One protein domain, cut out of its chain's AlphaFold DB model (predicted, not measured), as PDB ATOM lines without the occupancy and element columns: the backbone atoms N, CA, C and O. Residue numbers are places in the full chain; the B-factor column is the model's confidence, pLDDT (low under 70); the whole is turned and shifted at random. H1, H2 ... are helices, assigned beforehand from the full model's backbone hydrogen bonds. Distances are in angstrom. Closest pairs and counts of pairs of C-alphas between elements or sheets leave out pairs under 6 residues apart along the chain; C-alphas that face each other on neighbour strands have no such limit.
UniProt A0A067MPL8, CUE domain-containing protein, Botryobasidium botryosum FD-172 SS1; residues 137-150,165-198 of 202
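Overview. This is residues 137 to 150 and 165 to 198 of the 202 residues of the protein "CUE domain-containing protein" of Botryobasidium botryosum FD-172 SS1 (UniProt A0A067MPL8). One long helix, H2, makes the whole length of a rod, and a short piece of chain with the small helix H1 sits at one side of it, near H2's middle, with few contacts between them. Two stretches stick out free: residues 165 to 173, of which 166 to 173 belong to H2, and residues 187 to 198, of which 187 to 197 belong to H2. The printed part has 48 residues with two named helices, H1 then H2 along the chain, and no named strand; the class is all helix. It is only just loose, close to extended, with a radius of gyration of the C-alphas of 14.0 A and spans of 49 by 18 by 17 A.

Arrangement. Look first at H1, residues 143 to 148, and then at H2, residues 166 to 197. They are close but not clearly touching, with 1 pair of C-alphas within 8 A: those of Val 146 and Leu 182, the closest, are 7.7 A apart. Their lines stand at a steep tilt of 67 degrees, and they run the same way. In both H1 and H2, every O i to N i+4 pair is within hydrogen-bond range.

Along the chain. Begin at Ile 137, whose C-alpha is at (-13.526, 39.924, -5.240). Find C-alpha 143 at (-11.981, 42.250, 0.159); from there H1 runs 9.1 A to C-alpha 148. After the cut, find C-alpha 166 at (-30.377, 56.065, -12.503), where H2 begins; it runs 46.9 A to C-alpha 197 at (-16.389, 13.616, 1.688).

Size, cuts and confidence. The two C-alphas farthest apart are those of Thr 165 and Glu 198, at 49.1 A. Residues 151 to 164 are not printed, and C-alphas 150 and 165 are 32.7 A apart across this cut, which lies in the link from H1 to H2. Look in the B-factor column for the model's confidence: the mean pLDDT of the printed part is 80.7, and residues 145 to 150 are under 70.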
ATOM      1  N   ILE A 137     -13.670  39.158  -6.486       79.75
ATOM      2  CA  ILE A 137     -13.526  39.924  -5.240       79.75
ATOM      3  C   ILE A 137     -12.660  41.175  -5.446       79.75
ATOM      4  O   ILE A 137     -13.039  42.265  -5.048       79.75
ATOM      5  N   ALA A 138     -11.513  41.042  -6.113       80.12
ATOM      6  CA  ALA A 138     -10.609  42.149  -6.416       80.12
ATOM      7  C   ALA A 138     -11.108  43.038  -7.572       80.12
ATOM      8  O   ALA A 138     -10.657  44.173  -7.718       80.12
ATOM      9  N   ARG A 139     -12.020  42.544  -8.418       80.94
ATOM     10  CA  ARG A 139     -12.687  43.353  -9.451       80.94
ATOM     11  C   ARG A 139     -13.783  44.236  -8.858       80.94
ATOM     12  O   ARG A 139     -13.946  45.363  -9.306       80.94
ATOM     13  N   TYR A 140     -14.509  43.715  -7.874       78.69
ATOM     14  CA  TYR A 140     -15.591  44.417  -7.183       78.69
ATOM     15  C   TYR A 140     -15.159  45.036  -5.840       78.69
ATOM     16  O   TYR A 140     -16.012  45.502  -5.100       78.69
ATOM     17  N   ASN A 141     -13.855  45.052  -5.529       80.38
ATOM     18  CA  ASN A 141     -13.287  45.562  -4.270       80.38
ATOM     19  C   ASN A 141     -13.964  44.999  -2.998       80.38
ATOM     20  O   ASN A 141     -14.095  45.687  -1.998       80.38
ATOM     21  N   LEU A 142     -14.370  43.724  -3.017       75.31
ATOM     22  CA  LEU A 142     -15.112  43.054  -1.934       75.31
ATOM     23  C   LEU A 142     -14.206  42.451  -0.847       75.31
ATOM     24  O   LEU A 142     -14.617  41.532  -0.147       75.31
ATOM     25  N   GLN A 143     -12.949  42.887  -0.744       77.88
ATOM     26  CA  GLN A 143     -11.981  42.250   0.159       77.88
ATOM     27  C   GLN A 143     -12.328  42.466   1.637       77.88
ATOM     28  O   GLN A 143     -12.264  41.522   2.412       77.88
ATOM     29  N   GLU A 144     -12.772  43.669   1.992       73.94
ATOM     30  CA  GLU A 144     -13.132  44.047   3.364       73.94
ATOM     31  C   GLU A 144     -14.401  43.330   3.860       73.94
ATOM     32  O   GLU A 144     -14.459  42.851   4.991       73.94
ATOM     33  N   ARG A 145     -15.396  43.156   2.976       65.00
ATOM     34  CA  ARG A 145     -16.632  42.424   3.297       65.00
ATOM     35  C   ARG A 145     -16.400  40.929   3.497       65.00
ATOM     36  O   ARG A 145     -16.913  40.352   4.445       65.00
ATOM     37  N   VAL A 146     -15.542  40.314   2.683       64.00
ATOM     38  CA  VAL A 146     -15.153  38.902   2.858       64.00
ATOM     39  C   VAL A 146     -14.523  38.643   4.232       64.00
ATOM     40  O   VAL A 146     -14.753  37.577   4.788       64.00
ATOM     41  N   SER A 147     -13.740  39.583   4.770       64.81
ATOM     42  CA  SER A 147     -13.135  39.454   6.104       64.81
ATOM     43  C   SER A 147     -14.130  39.652   7.253       64.81
ATOM     44  O   SER A 147     -13.834  39.246   8.371       64.81
ATOM     45  N   THR A 148     -15.285  40.265   6.985       60.78
ATOM     46  CA  THR A 148     -16.284  40.645   7.999       60.78
ATOM     47  C   THR A 148     -17.467  39.661   8.049       60.78
ATOM     48  O   THR A 148     -18.083  39.489   9.094       60.78
ATOM     49  N   GLU A 149     -17.776  38.970   6.946       56.81
ATOM     50  CA  GLU A 149     -19.047  38.248   6.737       56.81
ATOM     51  C   GLU A 149     -18.970  36.710   6.883       56.81
ATOM     52  O   GLU A 149     -19.825  35.989   6.370       56.81
ATOM     53  N   GLU A 150     -17.992  36.160   7.614       54.09
ATOM     54  CA  GLU A 150     -18.069  34.747   8.049       54.09
ATOM     55  C   GLU A 150     -19.189  34.506   9.092       54.09
ATOM     56  O   GLU A 150     -19.475  33.354   9.409       54.09
ATOM     57  N   THR A 165     -34.311  56.647  -9.681       84.88
ATOM     58  CA  THR A 165     -33.130  57.383 -10.176       84.88
ATOM     59  C   THR A 165     -32.070  56.441 -10.746       84.88
ATOM     60  O   THR A 165     -31.848  55.340 -10.233       84.88
ATOM     61  N   ALA A 166     -31.392  56.869 -11.818       83.38
ATOM     62  CA  ALA A 166     -30.377  56.065 -12.503       83.38
ATOM     63  C   ALA A 166     -29.211  55.682 -11.575       83.38
ATOM     64  O   ALA A 166     -28.796  54.525 -11.550       83.38
ATOM     65  N   GLU A 167     -28.750  56.616 -10.742       84.81
ATOM     66  CA  GLU A 167     -27.643  56.403  -9.802       84.81
ATOM     67  C   GLU A 167     -27.989  55.363  -8.729       84.81
ATOM     68  O   GLU A 167     -27.208  54.441  -8.478       84.81
ATOM     69  N   LYS A 168     -29.192  55.440  -8.140       84.00
ATOM     70  CA  LYS A 168     -29.656  54.447  -7.156       84.00
ATOM     71  C   LYS A 168     -29.859  53.072  -7.787       84.00
ATOM     72  O   LYS A 168     -29.549  52.060  -7.160       84.00
ATOM     73  N   ARG A 169     -30.311  53.019  -9.043       85.94
ATOM     74  CA  ARG A 169     -30.446  51.765  -9.799       85.94
ATOM     75  C   ARG A 169     -29.093  51.127 -10.091       85.94
ATOM     76  O   ARG A 169     -28.940  49.914  -9.974       85.94
ATOM     77  N   GLU A 170     -28.087  51.919 -10.444       85.38
ATOM     78  CA  GLU A 170     -26.732  51.398 -10.592       85.38
ATOM     79  C   GLU A 170     -26.170  50.871  -9.273       85.38
ATOM     80  O   GLU A 170     -25.549  49.803  -9.260       85.38
ATOM     81  N   ALA A 171     -26.380  51.598  -8.174       85.00
ATOM     82  CA  ALA A 171     -25.941  51.185  -6.847       85.00
ATOM     83  C   ALA A 171     -26.609  49.869  -6.419       85.00
ATOM     84  O   ALA A 171     -25.910  48.937  -6.015       85.00
ATOM     85  N   SER A 172     -27.925  49.735  -6.602       85.31
ATOM     86  CA  SER A 172     -28.655  48.509  -6.255       85.31
ATOM     87  C   SER A 172     -28.223  47.309  -7.104       85.31
ATOM     88  O   SER A 172     -28.066  46.198  -6.592       85.31
ATOM     89  N   LEU A 173     -27.933  47.515  -8.393       84.94
ATOM     90  CA  LEU A 173     -27.391  46.465  -9.259       84.94
ATOM     91  C   LEU A 173     -25.969  46.055  -8.862       84.94
ATOM     92  O   LEU A 173     -25.634  44.870  -8.955       84.94
ATOM     93  N   LYS A 174     -25.123  47.006  -8.449       86.75
ATOM     94  CA  LYS A 174     -23.764  46.728  -7.951       86.75
ATOM     95  C   LYS A 174     -23.823  45.922  -6.650       86.75
ATOM     96  O   LYS A 174     -23.150  44.895  -6.564       86.75
ATOM     97  N   GLU A 175     -24.685  46.307  -5.713       86.50
ATOM     98  CA  GLU A 175     -24.894  45.605  -4.439       86.50
ATOM     99  C   GLU A 175     -25.407  44.173  -4.661       86.50
ATOM    100  O   GLU A 175     -24.815  43.208  -4.181       86.50
ATOM    101  N   ARG A 176     -26.422  43.987  -5.514       85.50
ATOM    102  CA  ARG A 176     -26.944  42.650  -5.843       85.50
ATOM    103  C   ARG A 176     -25.894  41.748  -6.499       85.50
ATOM    104  O   ARG A 176     -25.855  40.544  -6.246       85.50
ATOM    105  N   LYS A 177     -25.035  42.310  -7.357       88.69
ATOM    106  CA  LYS A 177     -23.907  41.573  -7.951       88.69
ATOM    107  C   LYS A 177     -22.889  41.169  -6.888       88.69
ATOM    108  O   LYS A 177     -22.408  40.041  -6.940       88.69
ATOM    109  N   ALA A 178     -22.584  42.049  -5.935       87.94
ATOM    110  CA  ALA A 178     -21.682  41.745  -4.830       87.94
ATOM    111  C   ALA A 178     -22.211  40.590  -3.967       87.94
ATOM    112  O   ALA A 178     -21.504  39.598  -3.782       87.94
ATOM    113  N   GLN A 179     -23.480  40.656  -3.555       87.00
ATOM    114  CA  GLN A 179     -24.147  39.598  -2.785       87.00
ATOM    115  C   GLN A 179     -24.131  38.250  -3.518       87.00
ATOM    116  O   GLN A 179     -23.797  37.217  -2.943       87.00
ATOM    117  N   MET A 180     -24.416  38.254  -4.823       86.94
ATOM    118  CA  MET A 180     -24.389  37.035  -5.637       86.94
ATOM    119  C   MET A 180     -22.992  36.404  -5.695       86.94
ATOM    120  O   MET A 180     -22.865  35.182  -5.634       86.94
ATOM    121  N   VAL A 181     -21.940  37.219  -5.810       89.12
ATOM    122  CA  VAL A 181     -20.551  36.736  -5.834       89.12
ATOM    123  C   VAL A 181     -20.172  36.089  -4.499       89.12
ATOM    124  O   VAL A 181     -19.507  35.050  -4.496       89.12
ATOM    125  N   LEU A 182     -20.620  36.661  -3.382       85.88
ATOM    126  CA  LEU A 182     -20.377  36.123  -2.043       85.88
ATOM    127  C   LEU A 182     -21.118  34.800  -1.823       85.88
ATOM    128  O   LEU A 182     -20.481  33.790  -1.510       85.88
ATOM    129  N   ALA A 183     -22.421  34.760  -2.110       87.56
ATOM    130  CA  ALA A 183     -23.228  33.545  -2.005       87.56
ATOM    131  C   ALA A 183     -22.687  32.413  -2.898       87.56
ATOM    132  O   ALA A 183     -22.598  31.253  -2.488       87.56
ATOM    133  N   ALA A 184     -22.250  32.739  -4.119       89.44
ATOM    134  CA  ALA A 184     -21.633  31.764  -5.016       89.44
ATOM    135  C   ALA A 184     -20.336  31.181  -4.433       89.44
ATOM    136  O   ALA A 184     -20.101  29.976  -4.556       89.44
ATOM    137  N   ARG A 185     -19.505  32.000  -3.773       85.00
ATOM    138  CA  ARG A 185     -18.278  31.533  -3.113       85.00
ATOM    139  C   ARG A 185     -18.593  30.577  -1.966       85.00
ATOM    140  O   ARG A 185     -17.969  29.519  -1.897       85.00
ATOM    141  N   GLN A 186     -19.555  30.922  -1.114       84.50
ATOM    142  CA  GLN A 186     -19.988  30.064  -0.007       84.50
ATOM    143  C   GLN A 186     -20.509  28.719  -0.531       84.50
ATOM    144  O   GLN A 186     -20.043  27.659  -0.111       84.50
ATOM    145  N   ARG A 187     -21.375  28.740  -1.552       87.00
ATOM    146  CA  ARG A 187     -21.891  27.520  -2.193       87.00
ATOM    147  C   ARG A 187     -20.782  26.670  -2.819       87.00
ATOM    148  O   ARG A 187     -20.858  25.443  -2.807       87.00
ATOM    149  N   LEU A 188     -19.756  27.288  -3.399       86.31
ATOM    150  CA  LEU A 188     -18.606  26.578  -3.968       86.31
ATOM    151  C   LEU A 188     -17.757  25.934  -2.860       86.31
ATOM    152  O   LEU A 188     -17.363  24.776  -2.995       86.31
ATOM    153  N   ALA A 189     -17.513  26.643  -1.756       85.06
ATOM    154  CA  ALA A 189     -16.805  26.102  -0.598       85.06
ATOM    155  C   ALA A 189     -17.538  24.886  -0.002       85.06
ATOM    156  O   ALA A 189     -16.926  23.831   0.161       85.06
ATOM    157  N   ALA A 190     -18.855  24.985   0.201       85.44
ATOM    158  CA  ALA A 190     -19.682  23.876   0.678       85.44
ATOM    159  C   ALA A 190     -19.652  22.663  -0.274       85.44
ATOM    160  O   ALA A 190     -19.483  21.526   0.162       85.44
ATOM    161  N   GLN A 191     -19.748  22.891  -1.590       85.38
ATOM    162  CA  GLN A 191     -19.652  21.817  -2.588       85.38
ATOM    163  C   GLN A 191     -18.280  21.137  -2.599       85.38
ATOM    164  O   GLN A 191     -18.217  19.922  -2.758       85.38
ATOM    165  N   LYS A 192     -17.187  21.888  -2.417       84.81
ATOM    166  CA  LYS A 192     -15.834  21.314  -2.326       84.81
ATOM    167  C   LYS A 192     -15.681  20.402  -1.115       84.81
ATOM    168  O   LYS A 192     -15.115  19.326  -1.256       84.81
ATOM    169  N   LEU A 193     -16.206  20.814   0.040       82.25
ATOM    170  CA  LEU A 193     -16.210  19.987   1.248       82.25
ATOM    171  C   LEU A 193     -17.034  18.711   1.033       82.25
ATOM    172  O   LEU A 193     -16.553  17.618   1.316       82.25
ATOM    173  N   LYS A 194     -18.227  18.833   0.437       81.56
ATOM    174  CA  LYS A 194     -19.080  17.680   0.119       81.56
ATOM    175  C   LYS A 194     -18.410  16.710  -0.864       81.56
ATOM    176  O   LYS A 194     -18.361  15.515  -0.593       81.56
ATOM    177  N   ALA A 195     -17.845  17.217  -1.959       79.62
ATOM    178  CA  ALA A 195     -17.156  16.409  -2.966       79.62
ATOM    179  C   ALA A 195     -15.882  15.732  -2.431       79.62
ATOM    180  O   ALA A 195     -15.485  14.692  -2.947       79.62
ATOM    181  N   ALA A 196     -15.242  16.302  -1.405       78.25
ATOM    182  CA  ALA A 196     -14.130  15.657  -0.710       78.25
ATOM    183  C   ALA A 196     -14.589  14.536   0.244       78.25
ATOM    184  O   ALA A 196     -13.818  13.619   0.505       78.25
ATOM    185  N   SER A 197     -15.826  14.601   0.752       75.38
ATOM    186  CA  SER A 197     -16.389  13.616   1.688       75.38
ATOM    187  C   SER A 197     -17.136  12.449   1.029       75.38
ATOM    188  O   SER A 197     -17.395  11.449   1.692       75.38
ATOM    189  N   GLU A 198     -17.498  12.557  -0.253       73.19
ATOM    190  CA  GLU A 198     -18.264  11.527  -0.965       73.19
ATOM    191  C   GLU A 198     -17.310  10.479  -1.579       73.19
ATOM    192  O   GLU A 198     -16.513  10.820  -2.462       73.19
TER     193      GLU A 198